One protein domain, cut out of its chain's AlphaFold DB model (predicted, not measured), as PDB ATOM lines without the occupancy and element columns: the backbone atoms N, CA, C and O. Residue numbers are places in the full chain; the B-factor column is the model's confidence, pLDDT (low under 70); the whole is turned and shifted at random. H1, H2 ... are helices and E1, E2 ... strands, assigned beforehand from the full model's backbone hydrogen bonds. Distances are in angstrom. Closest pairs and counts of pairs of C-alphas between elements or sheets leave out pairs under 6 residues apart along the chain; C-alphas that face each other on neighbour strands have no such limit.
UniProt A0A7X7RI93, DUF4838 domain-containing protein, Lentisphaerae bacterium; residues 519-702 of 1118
ATOM      1  N   LEU A 519     125.934 116.023  83.048       90.62
ATOM      2  CA  LEU A 519     127.128 116.035  82.186       90.62
ATOM      3  C   LEU A 519     127.065 115.002  81.048       90.62
ATOM      4  O   LEU A 519     127.940 115.013  80.186       90.62
ATOM      5  N   LEU A 520     126.069 114.110  81.055       88.06
ATOM      6  CA  LEU A 520     125.771 113.221  79.927       88.06
ATOM      7  C   LEU A 520     124.818 113.852  78.909       88.06
ATOM      8  O   LEU A 520     124.632 113.290  77.830       88.06
ATOM      9  N   ASP A 521     124.210 114.991  79.245       89.62
ATOM     10  CA  ASP A 521     123.364 115.705  78.306       89.62
ATOM     11  C   ASP A 521     124.233 116.382  77.235       89.62
ATOM     12  O   ASP A 521     125.331 116.866  77.535       89.62
ATOM     13  N   PRO A 522     123.730 116.495  75.993       89.25
ATOM     14  CA  PRO A 522     124.357 117.304  74.955       89.25
ATOM     15  C   PRO A 522     124.763 118.692  75.472       89.25
ATOM     16  O   PRO A 522     123.952 119.343  76.152       89.25
ATOM     17  N   PRO A 523     125.971 119.188  75.144       89.69
ATOM     18  CA  PRO A 523     126.457 120.463  75.657       89.69
ATOM     19  C   PRO A 523     125.513 121.608  75.276       89.69
ATOM     20  O   PRO A 523     124.790 121.532  74.285       89.69
ATOM     21  N   ALA A 524     125.487 122.665  76.090       89.12
ATOM     22  CA  ALA A 524     124.693 123.863  75.803       89.12
ATOM     23  C   ALA A 524     125.294 124.691  74.654       89.12
ATOM     24  O   ALA A 524     124.565 125.260  73.846       89.12
ATOM     25  N   GLU A 525     126.624 124.731  74.577       89.50
ATOM     26  CA  GLU A 525     127.353 125.377  73.492       89.50
ATOM     27  C   GLU A 525     127.181 124.600  72.182       89.50
ATOM     28  O   GLU A 525     127.314 123.375  72.151       89.50
ATOM     29  N   GLY A 526     126.881 125.319  71.100       91.62
ATOM     30  CA  GLY A 526     126.673 124.757  69.764       91.62
ATOM     31  C   GLY A 526     125.379 123.965  69.574       91.62
ATOM     32  O   GLY A 526     125.261 123.173  68.627       91.62
ATOM     33  N   ARG A 527     124.398 124.164  70.467       93.56
ATOM     34  CA  ARG A 527     123.037 123.653  70.276       93.56
ATOM     35  C   ARG A 527     122.362 124.309  69.082       93.56
ATOM     36  O   ARG A 527     122.471 125.508  68.860       93.56
ATOM     37  N   MET A 528     121.608 123.497  68.361       94.06
ATOM     38  CA  MET A 528     120.771 123.930  67.253       94.06
ATOM     39  C   MET A 528     119.479 124.558  67.779       94.06
ATOM     40  O   MET A 528     118.961 124.152  68.820       94.06
ATOM     41  N   GLU A 529     118.892 125.469  67.002       87.25
ATOM     42  CA  GLU A 529     117.575 126.044  67.314       87.25
ATOM     43  C   GLU A 529     116.468 124.982  67.361       87.25
ATOM     44  O   GLU A 529     115.502 125.098  68.117       87.25
ATOM     45  N   LYS A 530     116.599 123.930  66.544       91.81
ATOM     46  CA  LYS A 530     115.609 122.861  66.436       91.81
ATOM     47  C   LYS A 530     116.270 121.493  66.394       91.81
ATOM     48  O   LYS A 530     117.191 121.258  65.618       91.81
ATOM     49  N   ALA A 531     115.732 120.572  67.189       95.75
ATOM     50  CA  ALA A 531     116.158 119.183  67.169       95.75
ATOM     51  C   ALA A 531     115.766 118.504  65.846       95.75
ATOM     52  O   ALA A 531     114.635 118.662  65.366       95.75
ATOM     53  N   LEU A 532     116.680 117.722  65.275       97.12
ATOM     54  CA  LEU A 532     116.477 117.013  64.012       97.12
ATOM     55  C   LEU A 532     116.447 115.499  64.245       97.12
ATOM     56  O   LEU A 532     117.378 114.963  64.844       97.12
ATOM     57  N   PRO A 533     115.410 114.780  63.781       96.50
ATOM     58  CA  PRO A 533     115.318 113.343  64.000       96.50
ATOM     59  C   PRO A 533     116.367 112.597  63.168       96.50
ATOM     60  O   PRO A 533     116.502 112.853  61.970       96.50
ATOM     61  N   ILE A 534     117.073 111.662  63.802       97.06
ATOM     62  CA  ILE A 534     118.120 110.821  63.196       97.06
ATOM     63  C   ILE A 534     117.667 109.364  63.163       97.06
ATOM     64  O   ILE A 534     117.692 108.720  62.118       97.06
ATOM     65  N   VAL A 535     117.173 108.861  64.295       96.88
ATOM     66  CA  VAL A 535     116.622 107.507  64.431       96.88
ATOM     67  C   VAL A 535     115.243 107.622  65.061       96.88
ATOM     68  O   VAL A 535     115.057 108.393  66.005       96.88
ATOM     69  N   LYS A 536     114.271 106.887  64.521       95.38
ATOM     70  CA  LYS A 536     112.935 106.749  65.101       95.38
ATOM     71  C   LYS A 536     112.544 105.286  65.171       95.38
ATOM     72  O   LYS A 536     112.548 104.619  64.139       95.38
ATOM     73  N   ASN A 537     112.152 104.817  66.352       94.81
ATOM     74  CA  ASN A 537     111.708 103.442  66.587       94.81
ATOM     75  C   ASN A 537     112.685 102.410  65.993       94.81
ATOM     76  O   ASN A 537     112.278 101.546  65.217       94.81
ATOM     77  N   HIS A 538     113.979 102.543  66.302       95.12
ATOM     78  CA  HIS A 538     115.066 101.681  65.808       95.12
ATOM     79  C   HIS A 538     115.376 101.798  64.301       95.12
ATOM     80  O   HIS A 538     116.259 101.104  63.796       95.12
ATOM     81  N   VAL A 539     114.693 102.679  63.563       94.38
ATOM     82  CA  VAL A 539     114.882 102.871  62.117       94.38
ATOM     83  C   VAL A 539     115.560 104.218  61.843       94.38
ATOM     84  O   VAL A 539     115.085 105.249  62.332       94.38
ATOM     85  N   PRO A 540     116.648 104.265  61.050       95.00
ATOM     86  CA  PRO A 540     117.223 105.534  60.630       95.00
ATOM     87  C   PRO A 540     116.224 106.331  59.782       95.00
ATOM     88  O   PRO A 540     115.708 105.858  58.772       95.00
ATOM     89  N   VAL A 541     115.975 107.573  60.187       95.62
ATOM     90  CA  VAL A 541     115.152 108.563  59.469       95.62
ATOM     91  C   VAL A 541     116.000 109.747  59.007       95.62
ATOM     92  O   VAL A 541     115.515 110.870  58.860       95.62
ATOM     93  N   SER A 542     117.281 109.480  58.781       96.56
ATOM     94  CA  SER A 542     118.280 110.402  58.263       96.56
ATOM     95  C   SER A 542     119.198 109.694  57.275       96.56
ATOM     96  O   SER A 542     119.298 108.468  57.285       96.56
ATOM     97  N   GLU A 543     119.918 110.468  56.475       96.94
ATOM     98  CA  GLU A 543     120.950 109.971  55.563       96.94
ATOM     99  C   GLU A 543     122.233 110.795  55.680       96.94
ATOM    100  O   GLU A 543     122.189 112.000  55.942       96.94
ATOM    101  N   ILE A 544     123.373 110.142  55.468       97.19
ATOM    102  CA  ILE A 544     124.678 110.784  55.324       97.19
ATOM    103  C   ILE A 544     124.933 110.970  53.831       97.19
ATOM    104  O   ILE A 544     124.819 110.029  53.046       97.19
ATOM    105  N   VAL A 545     125.296 112.184  53.434       96.38
ATOM    106  CA  VAL A 545     125.670 112.511  52.059       96.38
ATOM    107  C   VAL A 545     127.104 113.008  52.062       96.38
ATOM    108  O   VAL A 545     127.378 114.109  52.539       96.38
ATOM    109  N   VAL A 546     128.019 112.206  51.530       93.31
ATOM    110  CA  VAL A 546     129.457 112.482  51.574       93.31
ATOM    111  C   VAL A 546     129.982 112.899  50.203       93.31
ATOM    112  O   VAL A 546     129.632 112.311  49.180       93.31
ATOM    113  N   ALA A 547     130.828 113.925  50.188       85.69
ATOM    114  CA  ALA A 547     131.624 114.312  49.031       85.69
ATOM    115  C   ALA A 547     133.100 114.099  49.368       85.69
ATOM    116  O   ALA A 547     133.635 114.759  50.254       85.69
ATOM    117  N   TYR A 548     133.744 113.162  48.672       79.94
ATOM    118  CA  TYR A 548     135.133 112.829  48.951       79.94
ATOM    119  C   TYR A 548     136.102 113.831  48.301       79.94
ATOM    120  O   TYR A 548     136.032 114.074  47.095       79.94
ATOM    121  N   GLY A 549     137.034 114.373  49.091       69.44
ATOM    122  CA  GLY A 549     138.111 115.258  48.636       69.44
ATOM    123  C   GLY A 549     139.156 114.567  47.744       69.44
ATOM    124  O   GLY A 549     139.126 113.359  47.525       69.44
ATOM    125  N   THR A 550     140.122 115.327  47.217       60.62
ATOM    126  CA  THR A 550     141.206 114.799  46.359       60.62
ATOM    127  C   THR A 550     142.516 114.662  47.149       60.62
ATOM    128  O   THR A 550     142.916 115.638  47.779       60.62
ATOM    129  N   PRO A 551     143.236 113.517  47.088       59.53
ATOM    130  CA  PRO A 551     142.941 112.301  46.315       59.53
ATOM    131  C   PRO A 551     141.847 111.409  46.940       59.53
ATOM    132  O   PRO A 551     141.949 110.975  48.089       59.53
ATOM    133  N   VAL A 552     140.861 111.041  46.112       65.50
ATOM    134  CA  VAL A 552     139.578 110.414  46.503       65.50
ATOM    135  C   VAL A 552     139.727 109.168  47.372       65.50
ATOM    136  O   VAL A 552     139.150 109.106  48.449       65.50
ATOM    137  N   LYS A 553     140.538 108.183  46.964       68.56
ATOM    138  CA  LYS A 553     140.624 106.891  47.675       68.56
ATOM    139  C   LYS A 553     141.168 107.008  49.105       68.56
ATOM    140  O   LYS A 553     140.751 106.260  49.984       68.56
ATOM    141  N   ARG A 554     142.121 107.920  49.329       65.69
ATOM    142  CA  ARG A 554     142.789 108.098  50.635       65.69
ATOM    143  C   ARG A 554     141.846 108.763  51.621       65.69
ATOM    144  O   ARG A 554     141.669 108.295  52.740       65.69
ATOM    145  N   HIS A 555     141.222 109.831  51.144       73.00
ATOM    146  CA  HIS A 555     140.216 110.577  51.864       73.00
ATOM    147  C   HIS A 555     139.003 109.690  52.203       73.00
ATOM    148  O   HIS A 555     138.596 109.626  53.361       73.00
ATOM    149  N   GLN A 556     138.504 108.922  51.230       78.75
ATOM    150  CA  GLN A 556     137.379 108.004  51.405       78.75
ATOM    151  C   GLN A 556     137.593 107.021  52.558       78.75
ATOM    152  O   GLN A 556     136.763 106.941  53.456       78.75
ATOM    153  N   ARG A 557     138.739 106.332  52.594       76.31
ATOM    154  CA  ARG A 557     139.010 105.326  53.631       76.31
ATOM    155  C   ARG A 557     139.008 105.910  55.048       76.31
ATOM    156  O   ARG A 557     138.533 105.256  55.972       76.31
ATOM    157  N   VAL A 558     139.549 107.116  55.227       76.44
ATOM    158  CA  VAL A 558     139.585 107.791  56.535       76.44
ATOM    159  C   VAL A 558     138.176 108.131  57.016       76.44
ATOM    160  O   VAL A 558     137.824 107.866  58.167       76.44
ATOM    161  N   VAL A 559     137.376 108.708  56.124       84.31
ATOM    162  CA  VAL A 559     136.026 109.180  56.433       84.31
ATOM    163  C   VAL A 559     135.070 107.997  56.636       84.31
ATOM    164  O   VAL A 559     134.328 107.987  57.618       84.31
ATOM    165  N   ASP A 560     135.158 106.950  55.814       84.69
ATOM    166  CA  ASP A 560     134.294 105.763  55.907       84.69
ATOM    167  C   ASP A 560     134.419 105.052  57.258       84.69
ATOM    168  O   ASP A 560     133.412 104.659  57.845       84.69
ATOM    169  N   ARG A 561     135.624 104.985  57.835       79.50
ATOM    170  CA  ARG A 561     135.808 104.419  59.181       79.50
ATOM    171  C   ARG A 561     135.087 105.186  60.279       79.50
ATOM    172  O   ARG A 561     134.626 104.582  61.247       79.50
ATOM    173  N   SER A 562     134.975 106.506  60.147       85.19
ATOM    174  CA  SER A 562     134.183 107.291  61.098       85.19
ATOM    175  C   SER A 562     132.694 106.931  61.004       85.19
ATOM    176  O   SER A 562     132.019 106.844  62.030       85.19
ATOM    177  N   PHE A 563     132.196 106.607  59.804       89.62
ATOM    178  CA  PHE A 563     130.823 106.137  59.590       89.62
ATOM    179  C   PHE A 563     130.602 104.700  60.064       89.62
ATOM    180  O   PHE A 563     129.546 104.398  60.620       89.62
ATOM    181  N   GLU A 564     131.577 103.809  59.881       85.38
ATOM    182  CA  GLU A 564     131.547 102.453  60.445       85.38
ATOM    183  C   GLU A 564     131.434 102.518  61.969       85.38
ATOM    184  O   GLU A 564     130.571 101.865  62.561       85.38
ATOM    185  N   ARG A 565     132.249 103.369  62.605       82.19
ATOM    186  CA  ARG A 565     132.205 103.584  64.054       82.19
ATOM    187  C   ARG A 565     130.869 104.170  64.506       82.19
ATOM    188  O   ARG A 565     130.315 103.682  65.489       82.19
ATOM    189  N   LEU A 566     130.347 105.167  63.790       88.38
ATOM    190  CA  LEU A 566     129.026 105.751  64.043       88.38
ATOM    191  C   LEU A 566     127.937 104.676  64.017       88.38
ATOM    192  O   LEU A 566     127.197 104.526  64.988       88.38
ATOM    193  N   ASN A 567     127.865 103.903  62.931       89.50
ATOM    194  CA  ASN A 567     126.851 102.867  62.757       89.50
ATOM    195  C   ASN A 567     126.982 101.762  63.805       89.50
ATOM    196  O   ASN A 567     125.979 101.346  64.372       89.50
ATOM    197  N   HIS A 568     128.204 101.331  64.122       85.06
ATOM    198  CA  HIS A 568     128.445 100.341  65.169       85.06
ATOM    199  C   HIS A 568     127.882 100.792  66.526       85.06
ATOM    200  O   HIS A 568     127.125 100.056  67.157       85.06
ATOM    201  N   LEU A 569     128.198 102.024  66.942       85.31
ATOM    202  CA  LEU A 569     127.708 102.594  68.198       85.31
ATOM    203  C   LEU A 569     126.184 102.781  68.189       85.31
ATOM    204  O   LEU A 569     125.518 102.507  69.186       85.31
ATOM    205  N   PHE A 570     125.617 103.226  67.068       90.19
ATOM    206  CA  PHE A 570     124.184 103.495  66.963       90.19
ATOM    207  C   PHE A 570     123.352 102.213  66.922       90.19
ATOM    208  O   PHE A 570     122.319 102.145  67.583       90.19
ATOM    209  N   THR A 571     123.823 101.174  66.234       88.88
ATOM    210  CA  THR A 571     123.217  99.836  66.263       88.88
ATOM    211  C   THR A 571     123.122  99.308  67.686       88.88
ATOM    212  O   THR A 571     122.071  98.829  68.102       88.88
ATOM    213  N   GLN A 572     124.189  99.462  68.468       85.88
ATOM    214  CA  GLN A 572     124.232  98.991  69.850       85.88
ATOM    215  C   GLN A 572     123.360  99.827  70.786       85.88
ATOM    216  O   GLN A 572     122.661  99.271  71.629       85.88
ATOM    217  N   LYS A 573     123.387 101.156  70.649       89.00
ATOM    218  CA  LYS A 573     122.641 102.052  71.537       89.00
ATOM    219  C   LYS A 573     121.151 102.093  71.212       89.00
ATOM    220  O   LYS A 573     120.338 102.047  72.125       89.00
ATOM    221  N   TYR A 574     120.788 102.186  69.938       92.44
ATOM    222  CA  TYR A 574     119.408 102.400  69.495       92.44
ATOM    223  C   TYR A 574     118.763 101.140  68.911       92.44
ATOM    224  O   TYR A 574     117.650 101.225  68.404       92.44
ATOM    225  N   GLY A 575     119.425  99.979  68.956       90.69
ATOM    226  CA  GLY A 575     118.870  98.708  68.475       90.69
ATOM    227  C   GLY A 575     118.599  98.681  66.969       90.69
ATOM    228  O   GLY A 575     117.673  98.011  66.521       90.69
ATOM    229  N   MET A 576     119.358  99.455  66.190       92.00
ATOM    230  CA  MET A 576     119.114  99.594  64.758       92.00
ATOM    231  C   MET A 576     119.409  98.296  64.008       92.00
ATOM    232  O   MET A 576     120.450  97.677  64.205       92.00
ATOM    233  N   THR A 577     118.516  97.902  63.102       85.88
ATOM    234  CA  THR A 577     118.698  96.713  62.245       85.88
ATOM    235  C   THR A 577     119.311  97.046  60.885       85.88
ATOM    236  O   THR A 577     119.757  96.155  60.164       85.88
ATOM    237  N   THR A 578     119.357  98.332  60.537       91.69
ATOM    238  CA  THR A 578     119.948  98.854  59.304       91.69
ATOM    239  C   THR A 578     120.827 100.055  59.617       91.69
ATOM    240  O   THR A 578     120.433 100.914  60.407       91.69
ATOM    241  N   ASN A 579     121.977 100.153  58.953       92.50
ATOM    242  CA  ASN A 579     122.870 101.306  59.061       92.50
ATOM    243  C   ASN A 579     122.216 102.587  58.513       92.50
ATOM    244  O   ASN A 579     121.339 102.529  57.647       92.50
ATOM    245  N   LEU A 580     122.695 103.748  58.966       94.00
ATOM    246  CA  LEU A 580     122.415 105.021  58.305       94.00
ATOM    247  C   LEU A 580     122.921 104.935  56.854       94.00
ATOM    248  O   LEU A 580     124.094 104.604  56.648       94.00
ATOM    249  N   PRO A 581     122.084 105.244  55.847       94.75
ATOM    250  CA  PRO A 581     122.522 105.266  54.458       94.75
ATOM    251  C   PRO A 581     123.649 106.283  54.254       94.75
ATOM    252  O   PRO A 581     123.493 107.448  54.621       94.75
ATOM    253  N   VAL A 582     124.757 105.854  53.644       94.56
ATOM    254  CA  VAL A 582     125.855 106.725  53.194       94.56
ATOM    255  C   VAL A 582     125.775 106.832  51.674       94.56
ATOM    256  O   VAL A 582     125.924 105.835  50.968       94.56
ATOM    257  N   LEU A 583     125.489 108.030  51.166       95.00
ATOM    258  CA  LEU A 583     125.184 108.290  49.759       95.00
ATOM    259  C   LEU A 583     126.146 109.331  49.165       95.00
ATOM    260  O   LEU A 583     126.568 110.261  49.845       95.00
ATOM    261  N   ALA A 584     126.433 109.235  47.863       90.62
ATOM    262  CA  ALA A 584     127.188 110.268  47.137       90.62
ATOM    263  C   ALA A 584     126.325 111.500  46.776       90.62
ATOM    264  O   ALA A 584     126.829 112.592  46.511       90.62
ATOM    265  N   ALA A 585     125.002 111.332  46.754       92.00
ATOM    266  CA  ALA A 585     124.028 112.382  46.483       92.00
ATOM    267  C   ALA A 585     122.797 112.194  47.386       92.00
ATOM    268  O   ALA A 585     122.476 111.057  47.732       92.00
ATOM    269  N   PRO A 586     122.105 113.280  47.779       94.12
ATOM    270  CA  PRO A 586     120.931 113.198  48.635       94.12
ATOM    271  C   PRO A 586     119.808 112.458  47.919       94.12
ATOM    272  O   PRO A 586     119.604 112.641  46.714       94.12
ATOM    273  N   SER A 587     119.043 111.678  48.671       95.12
ATOM    274  CA  SER A 587     117.818 111.086  48.152       95.12
ATOM    275  C   SER A 587     116.695 112.129  48.084       95.12
ATOM    276  O   SER A 587     116.750 113.193  48.711       95.12
ATOM    277  N   ALA A 588     115.628 111.796  47.354       94.19
ATOM    278  CA  ALA A 588     114.400 112.589  47.324       94.19
ATOM    279  C   ALA A 588     113.572 112.479  48.624       94.19
ATOM    280  O   ALA A 588     112.532 113.127  48.745       94.19
ATOM    281  N   ALA A 589     113.999 111.661  49.597       92.19
ATOM    282  CA  ALA A 589     113.281 111.504  50.853       92.19
ATOM    283  C   ALA A 589     113.267 112.819  51.650       92.19
ATOM    284  O   ALA A 589     114.270 113.531  51.742       92.19
ATOM    285  N   ASN A 590     112.120 113.117  52.268       91.88
ATOM    286  CA  ASN A 590     111.942 114.268  53.155       91.88
ATOM    287  C   ASN A 590     112.423 113.944  54.583       91.88
ATOM    288  O   ASN A 590     111.641 113.921  55.538       91.88
ATOM    289  N   ASN A 591     113.712 113.645  54.704       94.44
ATOM    290  CA  ASN A 591     114.403 113.234  55.922       94.44
ATOM    291  C   ASN A 591     115.505 114.240  56.313       94.44
ATOM    292  O   ASN A 591     115.802 115.173  55.564       94.44
ATOM    293  N   THR A 592     116.095 114.064  57.497       97.00
ATOM    294  CA  THR A 592     117.280 114.833  57.917       97.00
ATOM    295  C   THR A 592     118.484 114.419  57.073       97.00
ATOM    296  O   THR A 592     118.722 113.222  56.898       97.00
ATOM    297  N   LYS A 593     119.268 115.383  56.579       96.75
ATOM    298  CA  LYS A 593     120.472 115.102  55.779       96.75
ATOM    299  C   LYS A 593     121.721 115.581  56.501       96.75
ATOM    300  O   LYS A 593     121.788 116.738  56.911       96.75
ATOM    301  N   ILE A 594     122.706 114.701  56.638       97.50
ATOM    302  CA  ILE A 594     124.016 115.009  57.211       97.50
ATOM    303  C   ILE A 594     125.014 115.071  56.058       97.50
ATOM    304  O   ILE A 594     125.453 114.047  55.540       97.50
ATOM    305  N   PHE A 595     125.341 116.278  55.614       97.38
ATOM    306  CA  PHE A 595     126.335 116.515  54.579       97.38
ATOM    307  C   PHE A 595     127.737 116.481  55.175       97.38
ATOM    308  O   PHE A 595     128.028 117.221  56.108       97.38
ATOM    309  N   VAL A 596     128.610 115.651  54.612       96.31
ATOM    310  CA  VAL A 596     130.020 115.547  54.997       96.31
ATOM    311  C   VAL A 596     130.862 115.998  53.802       96.31
ATOM    312  O   VAL A 596     130.917 115.310  52.783       96.31
ATOM    313  N   GLY A 597     131.436 117.200  53.905       91.94
ATOM    314  CA  GLY A 597     132.108 117.928  52.821       91.94
ATOM    315  C   GLY A 597     131.590 119.369  52.657       91.94
ATOM    316  O   GLY A 597     130.400 119.647  52.820       91.94
ATOM    317  N   GLY A 598     132.492 120.307  52.335       87.31
ATOM    318  CA  GLY A 598     132.222 121.756  52.384       87.31
ATOM    319  C   GLY A 598     131.380 122.336  51.242       87.31
ATOM    320  O   GLY A 598     130.649 123.305  51.451       87.31
ATOM    321  N   ASP A 599     131.409 121.728  50.053       89.00
ATOM    322  CA  ASP A 599     130.854 122.306  48.814       89.00
ATOM    323  C   ASP A 599     129.370 122.676  48.886       89.00
ATOM    324  O   ASP A 599     128.901 123.587  48.198       89.00
ATOM    325  N   ARG A 600     128.596 121.942  49.687       92.56
ATOM    326  CA  ARG A 600     127.161 122.200  49.843       92.56
ATOM    327  C   ARG A 600     126.898 123.353  50.791       92.56
ATOM    328  O   ARG A 600     126.057 124.188  50.475       92.56
ATOM    329  N   TYR A 601     127.623 123.424  51.906       95.69
ATOM    330  CA  TYR A 601     127.470 124.532  52.842       95.69
ATOM    331  C   TYR A 601     127.961 125.850  52.233       95.69
ATOM    332  O   TYR A 601     127.311 126.877  52.405       95.69
ATOM    333  N   ALA A 602     129.012 125.808  51.408       95.19
ATOM    334  CA  ALA A 602     129.486 126.961  50.641       95.19
ATOM    335  C   ALA A 602     128.388 127.621  49.779       95.19
ATOM    336  O   ALA A 602     128.413 128.831  49.567       95.19
ATOM    337  N   LYS A 603     127.411 126.835  49.298       95.62
ATOM    338  CA  LYS A 603     126.256 127.321  48.520       95.62
ATOM    339  C   LYS A 603     125.099 127.814  49.391       95.62
ATOM    340  O   LYS A 603     124.273 128.575  48.905       95.62
ATOM    341  N   VAL A 604     125.026 127.356  50.640       95.69
ATOM    342  CA  VAL A 604     124.001 127.742  51.622       95.69
ATOM    343  C   VAL A 604     124.379 129.072  52.267       95.69
ATOM    344  O   VAL A 604     123.582 130.003  52.284       95.69
ATOM    345  N   ASN A 605     125.616 129.181  52.756       96.94
ATOM    346  CA  ASN A 605     126.138 130.385  53.391       96.94
ATOM    347  C   ASN A 605     127.618 130.586  53.037       96.94
ATOM    348  O   ASN A 605     128.524 130.165  53.758       96.94
ATOM    349  N   GLN A 606     127.857 131.261  51.911       96.75
ATOM    350  CA  GLN A 606     129.199 131.502  51.381       96.75
ATOM    351  C   GLN A 606     130.086 132.305  52.342       96.75
ATOM    352  O   GLN A 606     131.277 132.016  52.453       96.75
ATOM    353  N   LYS A 607     129.518 133.302  53.037       97.44
ATOM    354  CA  LYS A 607     130.265 134.161  53.966       97.44
ATOM    355  C   LYS A 607     130.766 133.356  55.164       97.44
ATOM    356  O   LYS A 607     131.970 133.322  55.398       97.44
ATOM    357  N   GLN A 608     129.864 132.663  55.862       96.88
ATOM    358  CA  GLN A 608     130.240 131.857  57.027       96.88
ATOM    359  C   GLN A 608     131.202 130.735  56.639       96.88
ATOM    360  O   GLN A 608     132.165 130.481  57.352       96.88
ATOM    361  N   TYR A 609     130.977 130.086  55.491       97.25
ATOM    362  CA  TYR A 609     131.895 129.068  54.987       97.25
ATOM    363  C   TYR A 609     133.302 129.634  54.753       97.25
ATOM    364  O   TYR A 609     134.277 129.019  55.172       97.25
ATOM    365  N   ALA A 610     133.428 130.808  54.127       97.00
ATOM    366  CA  ALA A 610     134.728 131.437  53.901       97.00
ATOM    367  C   ALA A 610     135.437 131.805  55.218       97.00
ATOM    368  O   ALA A 610     136.640 131.580  55.344       97.00
ATOM    369  N   GLU A 611     134.698 132.316  56.206       96.94
ATOM    370  CA  GLU A 611     135.219 132.626  57.545       96.94
ATOM    371  C   GLU A 611     135.673 131.362  58.292       96.94
ATOM    372  O   GLU A 611     136.768 131.334  58.859       96.94
ATOM    373  N   ASP A 612     134.879 130.290  58.243       97.12
ATOM    374  CA  ASP A 612     135.221 129.009  58.861       97.12
ATOM    375  C   ASP A 612     136.445 128.379  58.178       97.12
ATOM    376  O   ASP A 612     137.381 127.957  58.856       97.12
ATOM    377  N   MET A 613     136.508 128.385  56.842       95.62
ATOM    378  CA  MET A 613     137.651 127.859  56.086       95.62
ATOM    379  C   MET A 613     138.938 128.647  56.334       95.62
ATOM    380  O   MET A 613     140.005 128.040  56.424       95.62
ATOM    381  N   ALA A 614     138.855 129.972  56.497       94.75
ATOM    382  CA  ALA A 614     140.010 130.794  56.854       94.75
ATOM    383  C   ALA A 614     140.600 130.393  58.215       94.75
ATOM    384  O   ALA A 614     141.817 130.411  58.383       94.75
ATOM    385  N   ARG A 615     139.749 129.986  59.165       94.25
ATOM    386  CA  ARG A 615     140.171 129.512  60.490       94.25
ATOM    387  C   ARG A 615     140.651 128.058  60.479       94.25
ATOM    388  O   ARG A 615     141.558 127.719  61.226       94.25
ATOM    389  N   LEU A 616     140.041 127.202  59.660       92.75
ATOM    390  CA  LEU A 616     140.364 125.772  59.577       92.75
ATOM    391  C   LEU A 616     141.639 125.484  58.775       92.75
ATOM    392  O   LEU A 616     142.233 124.418  58.947       92.75
ATOM    393  N   ASN A 617     142.046 126.393  57.887       89.19
ATOM    394  CA  ASN A 617     143.173 126.195  56.981       89.19
ATOM    395  C   ASN A 617     144.468 125.820  57.724       89.19
ATOM    396  O   ASN A 617     144.904 126.538  58.619       89.19
ATOM    397  N   GLY A 618     145.098 124.710  57.325       78.75
ATOM    398  CA  GLY A 618     146.323 124.210  57.960       78.75
ATOM    399  C   GLY A 618     146.115 123.504  59.306       78.75
ATOM    400  O   GLY A 618     147.096 123.184  59.969       78.75
ATOM    401  N   THR A 619     144.871 123.219  59.706       84.12
ATOM    402  CA  THR A 619     144.537 122.562  60.983       84.12
ATOM    403  C   THR A 619     143.813 121.237  60.756       84.12
ATOM    404  O   THR A 619     143.202 121.029  59.711       84.12
ATOM    405  N   ASP A 620     143.807 120.348  61.753       82.06
ATOM    406  CA  ASP A 620     142.975 119.138  61.743       82.06
ATOM    407  C   ASP A 620     141.576 119.347  62.357       82.06
ATOM    408  O   ASP A 620     140.906 118.390  62.773       82.06
ATOM    409  N   GLY A 621     141.161 120.616  62.407       89.69
ATOM    410  CA  GLY A 621     139.884 121.091  62.909       89.69
ATOM    411  C   GLY A 621     138.690 120.720  62.030       89.69
ATOM    412  O   GLY A 621     138.825 120.215  60.914       89.69
ATOM    413  N   TYR A 622     137.497 121.013  62.538       94.25
ATOM    414  CA  TYR A 622     136.236 120.821  61.826       94.25
ATOM    415  C   TYR A 622     135.236 121.930  62.148       94.25
ATOM    416  O   TYR A 622     135.306 122.575  63.199       94.25
ATOM    417  N   ALA A 623     134.266 122.103  61.261       97.25
ATOM    418  CA  ALA A 623     133.053 122.865  61.502       97.25
ATOM    419  C   ALA A 623     131.829 121.957  61.356       97.25
ATOM    420  O   ALA A 623     131.782 121.088  60.483       97.25
ATOM    421  N   VAL A 624     130.839 122.181  62.216       97.44
ATOM    422  CA  VAL A 624     129.491 121.629  62.120       97.44
ATOM    423  C   VAL A 624     128.523 122.802  62.073       97.44
ATOM    424  O   VAL A 624     128.571 123.661  62.948       97.44
ATOM    425  N   ARG A 625     127.684 122.871  61.042       96.56
ATOM    426  CA  ARG A 625     126.676 123.925  60.854       96.56
ATOM    427  C   ARG A 625     125.325 123.316  60.550       96.56
ATOM    428  O   ARG A 625     125.255 122.197  60.041       96.56
ATOM    429  N   THR A 626     124.258 124.072  60.782       95.31
ATOM    430  CA  THR A 626     122.898 123.645  60.449       95.31
ATOM    431  C   THR A 626     122.135 124.688  59.661       95.31
ATOM    432  O   THR A 626     122.317 125.885  59.849       95.31
ATOM    433  N   ASP A 627     121.292 124.205  58.753       93.94
ATOM    434  CA  ASP A 627     120.334 125.020  58.009       93.94
ATOM    435  C   ASP A 627     119.077 124.186  57.724       93.94
ATOM    436  O   ASP A 627     119.129 123.117  57.102       93.94
ATOM    437  N   GLY A 628     117.931 124.641  58.232       92.19
ATOM    438  CA  GLY A 628     116.654 123.940  58.110       92.19
ATOM    439  C   GLY A 628     116.681 122.511  58.674       92.19
ATOM    440  O   GLY A 628     116.652 122.306  59.883       92.19
ATOM    441  N   ARG A 629     116.657 121.504  57.787       92.94
ATOM    442  CA  ARG A 629     116.703 120.062  58.133       92.94
ATOM    443  C   ARG A 629     118.064 119.415  57.862       92.94
ATOM    444  O   ARG A 629     118.174 118.188  57.881       92.94
ATOM    445  N   ASN A 630     119.074 120.222  57.562       95.75
ATOM    446  CA  ASN A 630     120.375 119.748  57.128       95.75
ATOM    447  C   ASN A 630     121.445 120.079  58.165       95.75
ATOM    448  O   ASN A 630     121.468 121.173  58.729       95.75
ATOM    449  N   ILE A 631     122.350 119.128  58.362       97.44
ATOM    450  CA  ILE A 631     123.562 119.257  59.164       97.44
ATOM    451  C   ILE A 631     124.738 119.196  58.191       97.44
ATOM    452  O   ILE A 631     124.738 118.364  57.287       97.44
ATOM    453  N   TYR A 632     125.730 120.060  58.354       97.62
ATOM    454  CA  TYR A 632     126.902 120.158  57.489       97.62
ATOM    455  C   TYR A 632     128.155 119.995  58.335       97.62
ATOM    456  O   TYR A 632     128.401 120.817  59.207       97.62
ATOM    457  N   ILE A 633     128.949 118.966  58.062       97.62
ATOM    458  CA  ILE A 633     130.251 118.711  58.676       97.62
ATOM    459  C   ILE A 633     131.309 118.934  57.600       97.62
ATOM    460  O   ILE A 633     131.293 118.267  56.564       97.62
ATOM    461  N   TYR A 634     132.223 119.873  57.817       95.88
ATOM    462  CA  TYR A 634     133.278 120.175  56.852       95.88
ATOM    463  C   TYR A 634     134.587 120.583  57.524       95.88
ATOM    464  O   TYR A 634     134.626 120.937  58.701       95.88
ATOM    465  N   ALA A 635     135.676 120.487  56.767       93.62
ATOM    466  CA  ALA A 635     137.030 120.762  57.220       93.62
ATOM    467  C   ALA A 635     137.867 121.345  56.074       93.62
ATOM    468  O   ALA A 635     137.466 121.284  54.910       93.62
ATOM    469  N   ALA A 636     139.032 121.901  56.407       90.81
ATOM    470  CA  ALA A 636     140.002 122.355  55.417       90.81
ATOM    471  C   ALA A 636     141.057 121.275  55.125       90.81
ATOM    472  O   ALA A 636     141.307 120.413  55.972       90.81
ATOM    473  N   PRO A 637     141.705 121.315  53.945       84.31
ATOM    474  CA  PRO A 637     142.856 120.472  53.667       84.31
ATOM    475  C   PRO A 637     143.963 120.671  54.706       84.31
ATOM    476  O   PRO A 637     144.398 121.795  54.953       84.31
ATOM    477  N   PHE A 638     144.419 119.567  55.291       75.12
ATOM    478  CA  PHE A 638     145.383 119.574  56.385       75.12
ATOM    479  C   PHE A 638     146.705 118.887  56.016       75.12
ATOM    480  O   PHE A 638     147.779 119.456  56.186       75.12
ATOM    481  N   ASN A 639     146.644 117.658  55.502       68.00
ATOM    482  CA  ASN A 639     147.830 116.856  55.191       68.00
ATOM    483  C   ASN A 639     147.631 116.033  53.902       68.00
ATOM    484  O   ASN A 639     146.789 116.352  53.065       68.00
ATOM    485  N   PHE A 640     148.395 114.953  53.720       65.44
ATOM    486  CA  PHE A 640     148.310 114.082  52.539       65.44
ATOM    487  C   PHE A 640     146.946 113.378  52.345       65.44
ATOM    488  O   PHE A 640     146.708 112.837  51.259       65.44
ATOM    489  N   VAL A 641     146.060 113.373  53.357       66.94
ATOM    490  CA  VAL A 641     144.650 112.938  53.240       66.94
ATOM    491  C   VAL A 641     143.671 114.110  53.056       66.94
ATOM    492  O   VAL A 641     142.464 113.942  53.235       66.94
ATOM    493  N   ALA A 642     144.186 115.284  52.673       77.00
ATOM    494  CA  ALA A 642     143.448 116.532  52.513       77.00
ATOM    495  C   ALA A 642     142.643 116.873  53.779       77.00
ATOM    496  O   ALA A 642     143.213 116.990  54.862       77.00
ATOM    497  N   ASP A 643     141.337 117.056  53.650       85.25
ATOM    498  CA  ASP A 643     140.375 117.402  54.698       85.25
ATOM    499  C   ASP A 643     139.834 116.184  55.469       85.25
ATOM    500  O   ASP A 643     139.123 116.341  56.462       85.25
ATOM    501  N   GLY A 644     140.196 114.957  55.071       83.25
ATOM    502  CA  GLY A 644     139.615 113.729  55.628       83.25
ATOM    503  C   GLY A 644     139.786 113.593  57.145       83.25
ATOM    504  O   GLY A 644     138.907 113.059  57.821       83.25
ATOM    505  N   ARG A 645     140.887 114.123  57.702       80.69
ATOM    506  CA  ARG A 645     141.150 114.110  59.153       80.69
ATOM    507  C   ARG A 645     140.159 114.980  59.921       80.69
ATOM    508  O   ARG A 645     139.568 114.508  60.890       80.69
ATOM    509  N   GLY A 646     139.949 116.207  59.456       86.56
ATOM    510  CA  GLY A 646     138.968 117.109  60.046       86.56
ATOM    511  C   GLY A 646     137.545 116.571  59.897       86.56
ATOM    512  O   GLY A 646     136.790 116.580  60.864       86.56
ATOM    513  N   LEU A 647     137.194 115.987  58.746       91.00
ATOM    514  CA  LEU A 647     135.869 115.379  58.555       91.00
ATOM    515  C   LEU A 647     135.595 114.242  59.545       91.00
ATOM    516  O   LEU A 647     134.547 114.241  60.190       91.00
ATOM    517  N   ALA A 648     136.539 113.311  59.721       87.31
ATOM    518  CA  ALA A 648     136.397 112.236  60.703       87.31
ATOM    519  C   ALA A 648     136.275 112.789  62.136       87.31
ATOM    520  O   ALA A 648     135.400 112.357  62.887       87.31
ATOM    521  N   ASN A 649     137.093 113.785  62.504       88.00
ATOM    522  CA  ASN A 649     136.995 114.466  63.800       88.00
ATOM    523  C   ASN A 649     135.620 115.126  64.003       88.00
ATOM    524  O   ASN A 649     135.057 115.022  65.092       88.00
ATOM    525  N   GLY A 650     135.055 115.744  62.964       92.62
ATOM    526  CA  GLY A 650     133.723 116.343  63.007       92.62
ATOM    527  C   GLY A 650     132.608 115.315  63.198       92.62
ATOM    528  O   GLY A 650     131.693 115.551  63.985       92.62
ATOM    529  N   VAL A 651     132.708 114.143  62.560       92.50
ATOM    530  CA  VAL A 651     131.776 113.022  62.785       92.50
ATOM    531  C   VAL A 651     131.867 112.525  64.230       92.50
ATOM    532  O   VAL A 651     130.841 112.375  64.893       92.50
ATOM    533  N   TYR A 652     133.078 112.326  64.753       89.44
ATOM    534  CA  TYR A 652     133.288 111.907  66.142       89.44
ATOM    535  C   TYR A 652     132.752 112.920  67.155       89.44
ATOM    536  O   TYR A 652     132.067 112.538  68.104       89.44
ATOM    537  N   ALA A 653     133.016 114.206  66.941       90.62
ATOM    538  CA  ALA A 653     132.481 115.265  67.783       90.62
ATOM    539  C   ALA A 653     130.954 115.320  67.737       90.62
ATOM    540  O   ALA A 653     130.310 115.457  68.774       90.62
ATOM    541  N   TRP A 654     130.365 115.149  66.552       93.56
ATOM    542  CA  TRP A 654     128.917 115.116  66.399       93.56
ATOM    543  C   TRP A 654     128.277 113.940  67.148       93.56
ATOM    544  O   TRP A 654     127.239 114.131  67.781       93.56
ATOM    545  N   ILE A 655     128.911 112.758  67.148       90.94
ATOM    546  CA  ILE A 655     128.483 111.610  67.964       90.94
ATOM    547  C   ILE A 655     128.541 111.969  69.451       90.94
ATOM    548  O   ILE A 655     127.535 111.839  70.148       90.94
ATOM    549  N   MET A 656     129.695 112.426  69.946       88.06
ATOM    550  CA  MET A 656     129.878 112.679  71.381       88.06
ATOM    551  C   MET A 656     128.995 113.813  71.903       88.06
ATOM    552  O   MET A 656     128.530 113.747  73.030       88.06
ATOM    553  N   ASN A 657     128.715 114.827  71.086       92.25
ATOM    554  CA  ASN A 657     127.898 115.966  71.503       92.25
ATOM    555  C   ASN A 657     126.388 115.737  71.330       92.25
ATOM    556  O   ASN A 657     125.602 116.584  71.739       92.25
ATOM    557  N   ASN A 658     125.957 114.619  70.738       93.69
ATOM    558  CA  ASN A 658     124.539 114.247  70.623       93.69
ATOM    559  C   ASN A 658     124.194 112.949  71.368       93.69
ATOM    560  O   ASN A 658     123.065 112.469  71.272       93.69
ATOM    561  N   THR A 659     125.150 112.357  72.087       91.31
ATOM    562  CA  THR A 659     124.966 111.103  72.822       91.31
ATOM    563  C   THR A 659     125.650 111.168  74.185       91.31
ATOM    564  O   THR A 659     126.455 112.050  74.451       91.31
ATOM    565  N   ASP A 660     125.360 110.196  75.042       88.19
ATOM    566  CA  ASP A 660     126.013 109.978  76.336       88.19
ATOM    567  C   ASP A 660     127.239 109.044  76.226       88.19
ATOM    568  O   ASP A 660     127.641 108.406  77.207       88.19
ATOM    569  N   ILE A 661     127.785 108.882  75.016       85.50
ATOM    570  CA  ILE A 661     128.872 107.949  74.728       85.50
ATOM    571  C   ILE A 661     130.205 108.632  75.024       85.50
ATOM    572  O   ILE A 661     130.590 109.598  74.369       85.50
ATOM    573  N   VAL A 662     130.953 108.054  75.962       80.56
ATOM    574  CA  VAL A 662     132.354 108.396  76.235       80.56
ATOM    575  C   VAL A 662     133.235 107.240  75.772       80.56
ATOM    576  O   VAL A 662     132.859 106.076  75.890       80.56
ATOM    577  N   SER A 663     134.413 107.536  75.228       74.81
ATOM    578  CA  SER A 663     135.403 106.508  74.899       74.81
ATOM    579  C   SER A 663     136.175 106.083  76.144       74.81
ATOM    580  O   SER A 663     136.757 106.922  76.828       74.81
ATOM    581  N   VAL A 664     136.255 104.777  76.394       70.62
ATOM    582  CA  VAL A 664     137.110 104.208  77.441       70.62
ATOM    583  C   VAL A 664     138.105 103.248  76.796       70.62
ATOM    584  O   VAL A 664     137.723 102.375  76.022       70.62
ATOM    585  N   ASN A 665     139.390 103.393  77.127       63.59
ATOM    586  CA  ASN A 665     140.479 102.563  76.595       63.59
ATOM    587  C   ASN A 665     140.633 101.228  77.360       63.59
ATOM    588  O   ASN A 665     141.745 100.778  77.628       63.59
ATOM    589  N   ILE A 666     139.508 100.596  77.719       66.25
ATOM    590  CA  ILE A 666     139.438  99.274  78.356       66.25
ATOM    591  C   ILE A 666     138.502  98.409  77.518       66.25
ATOM    592  O   ILE A 666     137.325  98.732  77.373       66.25
ATOM    593  N   ASP A 667     139.020  97.296  76.995       64.75
ATOM    594  CA  ASP A 667     138.217  96.359  76.209       64.75
ATOM    595  C   ASP A 667     137.116  95.757  77.092       64.75
ATOM    596  O   ASP A 667     137.386  95.226  78.170       64.75
ATOM    597  N   VAL A 668     135.872  95.821  76.642       63.44
ATOM    598  CA  VAL A 668     134.721  95.124  77.232       63.44
ATOM    599  C   VAL A 668     134.287  94.030  76.262       63.44
ATOM    600  O   VAL A 668     134.553  94.141  75.063       63.44
ATOM    601  N   ALA A 669     133.685  92.945  76.755       68.00
ATOM    602  CA  ALA A 669     133.214  91.903  75.848       68.00
ATOM    603  C   ALA A 669     132.131  92.467  74.913       68.00
ATOM    604  O   ALA A 669     131.437  93.431  75.247       68.00
ATOM    605  N   GLU A 670     131.975  91.864  73.738       61.38
ATOM    606  CA  GLU A 670     130.903  92.229  72.815       61.38
ATOM    607  C   GLU A 670     129.539  92.161  73.527       61.38
ATOM    608  O   GLU A 670     129.254  91.216  74.262       61.38
ATOM    609  N   GLY A 671     128.718  93.205  73.376       60.47
ATOM    610  CA  GLY A 671     127.442  93.334  74.092       60.47
ATOM    611  C   GLY A 671     127.524  94.009  75.470       60.47
ATOM    612  O   GLY A 671     126.484  94.364  76.022       60.47
ATOM    613  N   GLN A 672     128.718  94.239  76.028       66.38
ATOM    614  CA  GLN A 672     128.916  94.882  77.336       66.38
ATOM    615  C   GLN A 672     129.269  96.368  77.200       66.38
ATOM    616  O   GLN A 672     130.342  96.809  77.606       66.38
ATOM    617  N   PHE A 673     128.374  97.163  76.615       72.81
ATOM    618  CA  PHE A 673     128.612  98.594  76.418       72.81
ATOM    619  C   PHE A 673     128.469  99.391  77.713       72.81
ATOM    620  O   PHE A 673     127.638  99.091  78.564       72.81
ATOM    621  N   ILE A 674     129.266 100.450  77.825       79.94
ATOM    622  CA  ILE A 674     129.274 101.399  78.950       79.94
ATOM    623  C   ILE A 674     128.213 102.493  78.824       79.94
ATOM    624  O   ILE A 674     128.277 103.491  79.531       79.94
ATOM    625  N   PHE A 675     127.277 102.353  77.888       84.88
ATOM    626  CA  PHE A 675     126.143 103.250  77.705       84.88
ATOM    627  C   PHE A 675     124.836 102.492  77.830       84.88
ATOM    628  O   PHE A 675     124.777 101.288  77.573       84.88
ATOM    629  N   ASP A 676     123.789 103.211  78.221       83.25
ATOM    630  CA  ASP A 676     122.470 102.616  78.353       83.25
ATOM    631  C   ASP A 676     121.810 102.538  76.966       83.25
ATOM    632  O   ASP A 676     121.822 103.535  76.220       83.25
ATOM    633  N   PRO A 677     121.261 101.369  76.583       85.50
ATOM    634  CA  PRO A 677     120.439 101.259  75.389       85.50
ATOM    635  C   PRO A 677     119.254 102.220  75.482       85.50
ATOM    636  O   PRO A 677     118.659 102.365  76.547       85.50
ATOM    637  N   ALA A 678     118.900 102.854  74.370       89.94
ATOM    638  CA  ALA A 678     117.685 103.641  74.227       89.94
ATOM    639  C   ALA A 678     116.526 102.683  73.895       89.94
ATOM    640  O   ALA A 678     116.442 102.219  72.753       89.94
ATOM    641  N   PRO A 679     115.640 102.340  74.854       86.56
ATOM    642  CA  PRO A 679     114.642 101.288  74.646       86.56
ATOM    643  C   PRO A 679     113.584 101.667  73.609       86.56
ATOM    644  O   PRO A 679     112.967 100.796  73.013       86.56
ATOM    645  N   ASP A 680     113.383 102.967  73.393       92.94
ATOM    646  CA  ASP A 680     112.490 103.518  72.378       92.94
ATOM    647  C   ASP A 680     113.147 103.617  70.988       92.94
ATOM    648  O   ASP A 680     112.481 103.949  70.005       92.94
ATOM    649  N   GLY A 681     114.455 103.351  70.899       93.19
ATOM    650  CA  GLY A 681     115.222 103.396  69.663       93.19
ATOM    651  C   GLY A 681     115.244 104.771  68.999       93.19
ATOM    652  O   GLY A 681     115.342 104.829  67.772       93.19
ATOM    653  N   ASN A 682     115.108 105.863  69.759       95.44
ATOM    654  CA  ASN A 682     115.035 107.215  69.206       95.44
ATOM    655  C   ASN A 682     116.332 108.008  69.420       95.44
ATOM    656  O   ASN A 682     116.916 108.008  70.500       95.44
ATOM    657  N   LEU A 683     116.727 108.772  68.399       95.44
ATOM    658  CA  LEU A 683     117.760 109.805  68.487       95.44
ATOM    659  C   LEU A 683     117.292 111.044  67.731       95.44
ATOM    660  O   LEU A 683     116.961 110.971  66.546       95.44
ATOM    661  N   SER A 684     117.330 112.194  68.400       96.00
ATOM    662  CA  SER A 684     117.285 113.498  67.740       96.00
ATOM    663  C   SER A 684     118.594 114.227  67.989       96.00
ATOM    664  O   SER A 684     119.014 114.363  69.134       96.00
ATOM    665  N   ALA A 685     119.223 114.708  66.923       96.50
ATOM    666  CA  ALA A 685     120.351 115.606  67.045       96.50
ATOM    667  C   ALA A 685     119.858 116.934  67.625       96.50
ATOM    668  O   ALA A 685     118.849 117.474  67.166       96.50
ATOM    669  N   VAL A 686     120.574 117.458  68.612       96.56
ATOM    670  CA  VAL A 686     120.338 118.760  69.256       96.56
ATOM    671  C   VAL A 686     121.569 119.667  69.198       96.56
ATOM    672  O   VAL A 686     121.446 120.866  69.422       96.56
ATOM    673  N   TRP A 687     122.737 119.115  68.866       96.56
ATOM    674  CA  TRP A 687     123.997 119.823  68.679       96.56
ATOM    675  C   TRP A 687     124.436 119.775  67.213       96.56
ATOM    676  O   TRP A 687     124.365 118.720  66.569       96.56
ATOM    677  N   GLY A 688     124.900 120.909  66.689       94.88
ATOM    678  CA  GLY A 688     125.280 121.021  65.282       94.88
ATOM    679  C   GLY A 688     125.685 122.416  64.810       94.88
ATOM    680  O   GLY A 688     125.621 122.667  63.609       94.88
ATOM    681  N   ASP A 689     126.071 123.317  65.715       93.62
ATOM    682  CA  ASP A 689     126.566 124.646  65.351       93.62
ATOM    683  C   ASP A 689     127.856 125.003  66.102       93.62
ATOM    684  O   ASP A 689     127.846 125.654  67.142       93.62
ATOM    685  N   ALA A 690     128.997 124.532  65.606       94.62
ATOM    686  CA  ALA A 690     130.288 124.752  66.243       94.62
ATOM    687  C   ALA A 690     131.442 124.695  65.245       94.62
ATOM    688  O   ALA A 690     131.388 124.016  64.224       94.62
ATOM    689  N   ILE A 691     132.542 125.348  65.598       94.56
ATOM    690  CA  ILE A 691     133.838 125.185  64.943       94.56
ATOM    691  C   ILE A 691     134.864 124.864  66.018       94.56
ATOM    692  O   ILE A 691     134.969 125.587  67.011       94.56
ATOM    693  N   LYS A 692     135.615 123.778  65.836       91.31
ATOM    694  CA  LYS A 692     136.666 123.377  66.769       91.31
ATOM    695  C   LYS A 692     137.989 123.271  66.031       91.31
ATOM    696  O   LYS A 692     138.110 122.561  65.035       91.31
ATOM    697  N   ILE A 693     138.980 123.973  66.563       89.44
ATOM    698  CA  ILE A 693     140.367 123.968  66.110       89.44
ATOM    699  C   ILE A 693     141.215 123.660  67.335       89.44
ATOM    700  O   ILE A 693     140.946 124.197  68.410       89.44
ATOM    701  N   SER A 694     142.199 122.785  67.175       82.75
ATOM    702  CA  SER A 694     143.178 122.521  68.220       82.75
ATOM    703  C   SER A 694     144.394 123.426  68.020       82.75
ATOM    704  O   SER A 694     144.814 123.608  66.875       82.75
ATOM    705  N   PRO A 695     144.976 123.983  69.098       78.31
ATOM    706  CA  PRO A 695     146.255 124.679  69.003       78.31
ATOM    707  C   PRO A 695     147.409 123.714  68.691       78.31
ATOM    708  O   PRO A 695     148.440 124.140  68.186       78.31
ATOM    709  N   LEU A 696     147.225 122.419  68.960       77.25
ATOM    710  CA  LEU A 696     148.167 121.372  68.604       77.25
ATOM    711  C   LEU A 696     147.734 120.739  67.295       77.25
ATOM    712  O   LEU A 696     146.624 120.242  67.163       77.25
ATOM    713  N   VAL A 697     148.632 120.679  66.336       66.94
ATOM    714  CA  VAL A 697     148.412 120.061  65.036       66.94
ATOM    715  C   VAL A 697     148.459 118.526  65.132       66.94
ATOM    716  O   VAL A 697     147.784 117.812  64.378       66.94
ATOM    717  N   TYR A 698     149.195 117.988  66.108       69.19
ATOM    718  CA  TYR A 698     149.327 116.549  66.327       69.19
ATOM    719  C   TYR A 698     149.282 116.161  67.807       69.19
ATOM    720  O   TYR A 698     149.805 116.863  68.670       69.19
ATOM    721  N   ARG A 699     148.623 115.024  68.076       73.00
ATOM    722  CA  ARG A 699     148.298 114.518  69.414       73.00
ATOM    723  C   ARG A 699     148.435 112.992  69.417       73.00
ATOM    724  O   ARG A 699     147.655 112.296  68.759       73.00
ATOM    725  N   CYS A 700     149.443 112.477  70.111       65.06
ATOM    726  CA  CYS A 700     149.629 111.042  70.348       65.06
ATOM    727  C   CYS A 700     149.498 110.750  71.840       65.06
ATOM    728  O   CYS A 700     150.022 111.496  72.665       65.06
ATOM    729  N   GLY A 701     148.807 109.664  72.181       52.97
ATOM    730  CA  GLY A 701     148.597 109.270  73.566       52.97
ATOM    731  C   GLY A 701     148.633 107.761  73.707       52.97
ATOM    732  O   GLY A 701     147.665 107.110  73.328       52.97
ATOM    733  N   GLY A 702     149.714 107.238  74.298       52.78
ATOM    734  CA  GLY A 702     149.917 105.867  74.793       52.78
ATOM    735  C   GLY A 702     150.008 104.741  73.748       52.78
ATOM    736  O   GLY A 702     149.160 104.608  72.867       52.78
TER     737      GLY A 702
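Overview. This is residues 519 to 702 of the 1118 residues of the protein "DUF4838 domain-containing protein" of Lentisphaerae bacterium (UniProt A0A7X7RI93). What does one see first? A twisted sheet, E2 E3 E5 E4 E7, has H2 and H3 over one face and H4 over the other, three layers in all, with the long H1 side by side with H4. The small sheet E1 E6 makes a sandwich with it, two sheets face to face, their strands crossed at 72 degrees. What is it made of? 184 residues are printed, with four named helices and eight named strands in the order E1 E2 H1 E3 H2 H3 E4 E5 H4 E6 E7 E8; the class is mixed, and so is the large sheet. How large is it? It is compact, with a radius of gyration of the C-alphas of 16.0 A and spans of 44 by 42 by 34 A.

Along the chain. Where are the strands? The large sheet holds E2, residues 542 to 546, E3, 592 to 596, E5, 630 to 634, E4, 622 to 627, and E7, 690 to 692. E1, residues 527 to 536, begins at C-alpha 527 (123.037, 123.653, 70.276), is 20.4 A long and bends by 85 degrees at residue 530; its partner E6 is residues 683 to 687. E8, residues 698 to 701, pairs with no named strand and ends at C-alpha 701 (148.597, 109.270, 73.566). Where are the helices? H1 is residues 552 to 574, 31.6 A long, H2 599 to 604, H3 606 to 616, 15.0 A, and H4 644 to 658, 21.3 A.

Arrangement. How do the strands pair? Within hydrogen-bond range are N 545 and O 594 of parallel E2 and E3, 2.8 A, N 595 and O 631 of parallel E3 and E5, 2.7 A, and N 625 and O 632 of the hairpin E4 and E5, 2.8 A. So are N 624 and O 690 of antiparallel E4 and E7, 2.8 A, and N 685 and O 532 of antiparallel E1 and E6, 2.8 A. Which helices are on the large sheet? H4 is over E5 and E4 at a height of 7.4 A, with the closest C-alphas to E4 those of Gly 646 and Tyr 622, 4.9 A. On the opposite face H3 is over E4 at 9.8 A, its closest C-alphas to E4 those of Leu 616 and Tyr 622, 6.8 A, and H2 has a height of 9.1 A. How does H1 stand? It touches H4, the same way at a shallow tilt of 14 degrees, closest at the C-alphas of His 555 and Gly 644, 4.9 A, and only grazes the sheet with residues 556 to 563. E2, H1 and E3 form a strand-helix-strand unit, two parallel neighbour strands with a helix between, its crossover left-handed. Are the helix backbones complete? Every O i to N i+4 pair is within hydrogen-bond range in H3 and H4, 18 of 19 in H1 and 1 of 2 in H2.

Size, cuts and confidence. How far does it reach? The two C-alphas farthest apart, those of Lys 607 and Ala 669, are 47.7 A apart, and the printed part has no cut. Which links are long? Those from H1 to E3, 17 residues, and from H4 to E6, 24 residues. Where is confidence low? The mean pLDDT of the printed part is 87.3; residues 549 to 554, 639 to 641, 665 to 672, 697 to 698 and 700 to 702 are under 70.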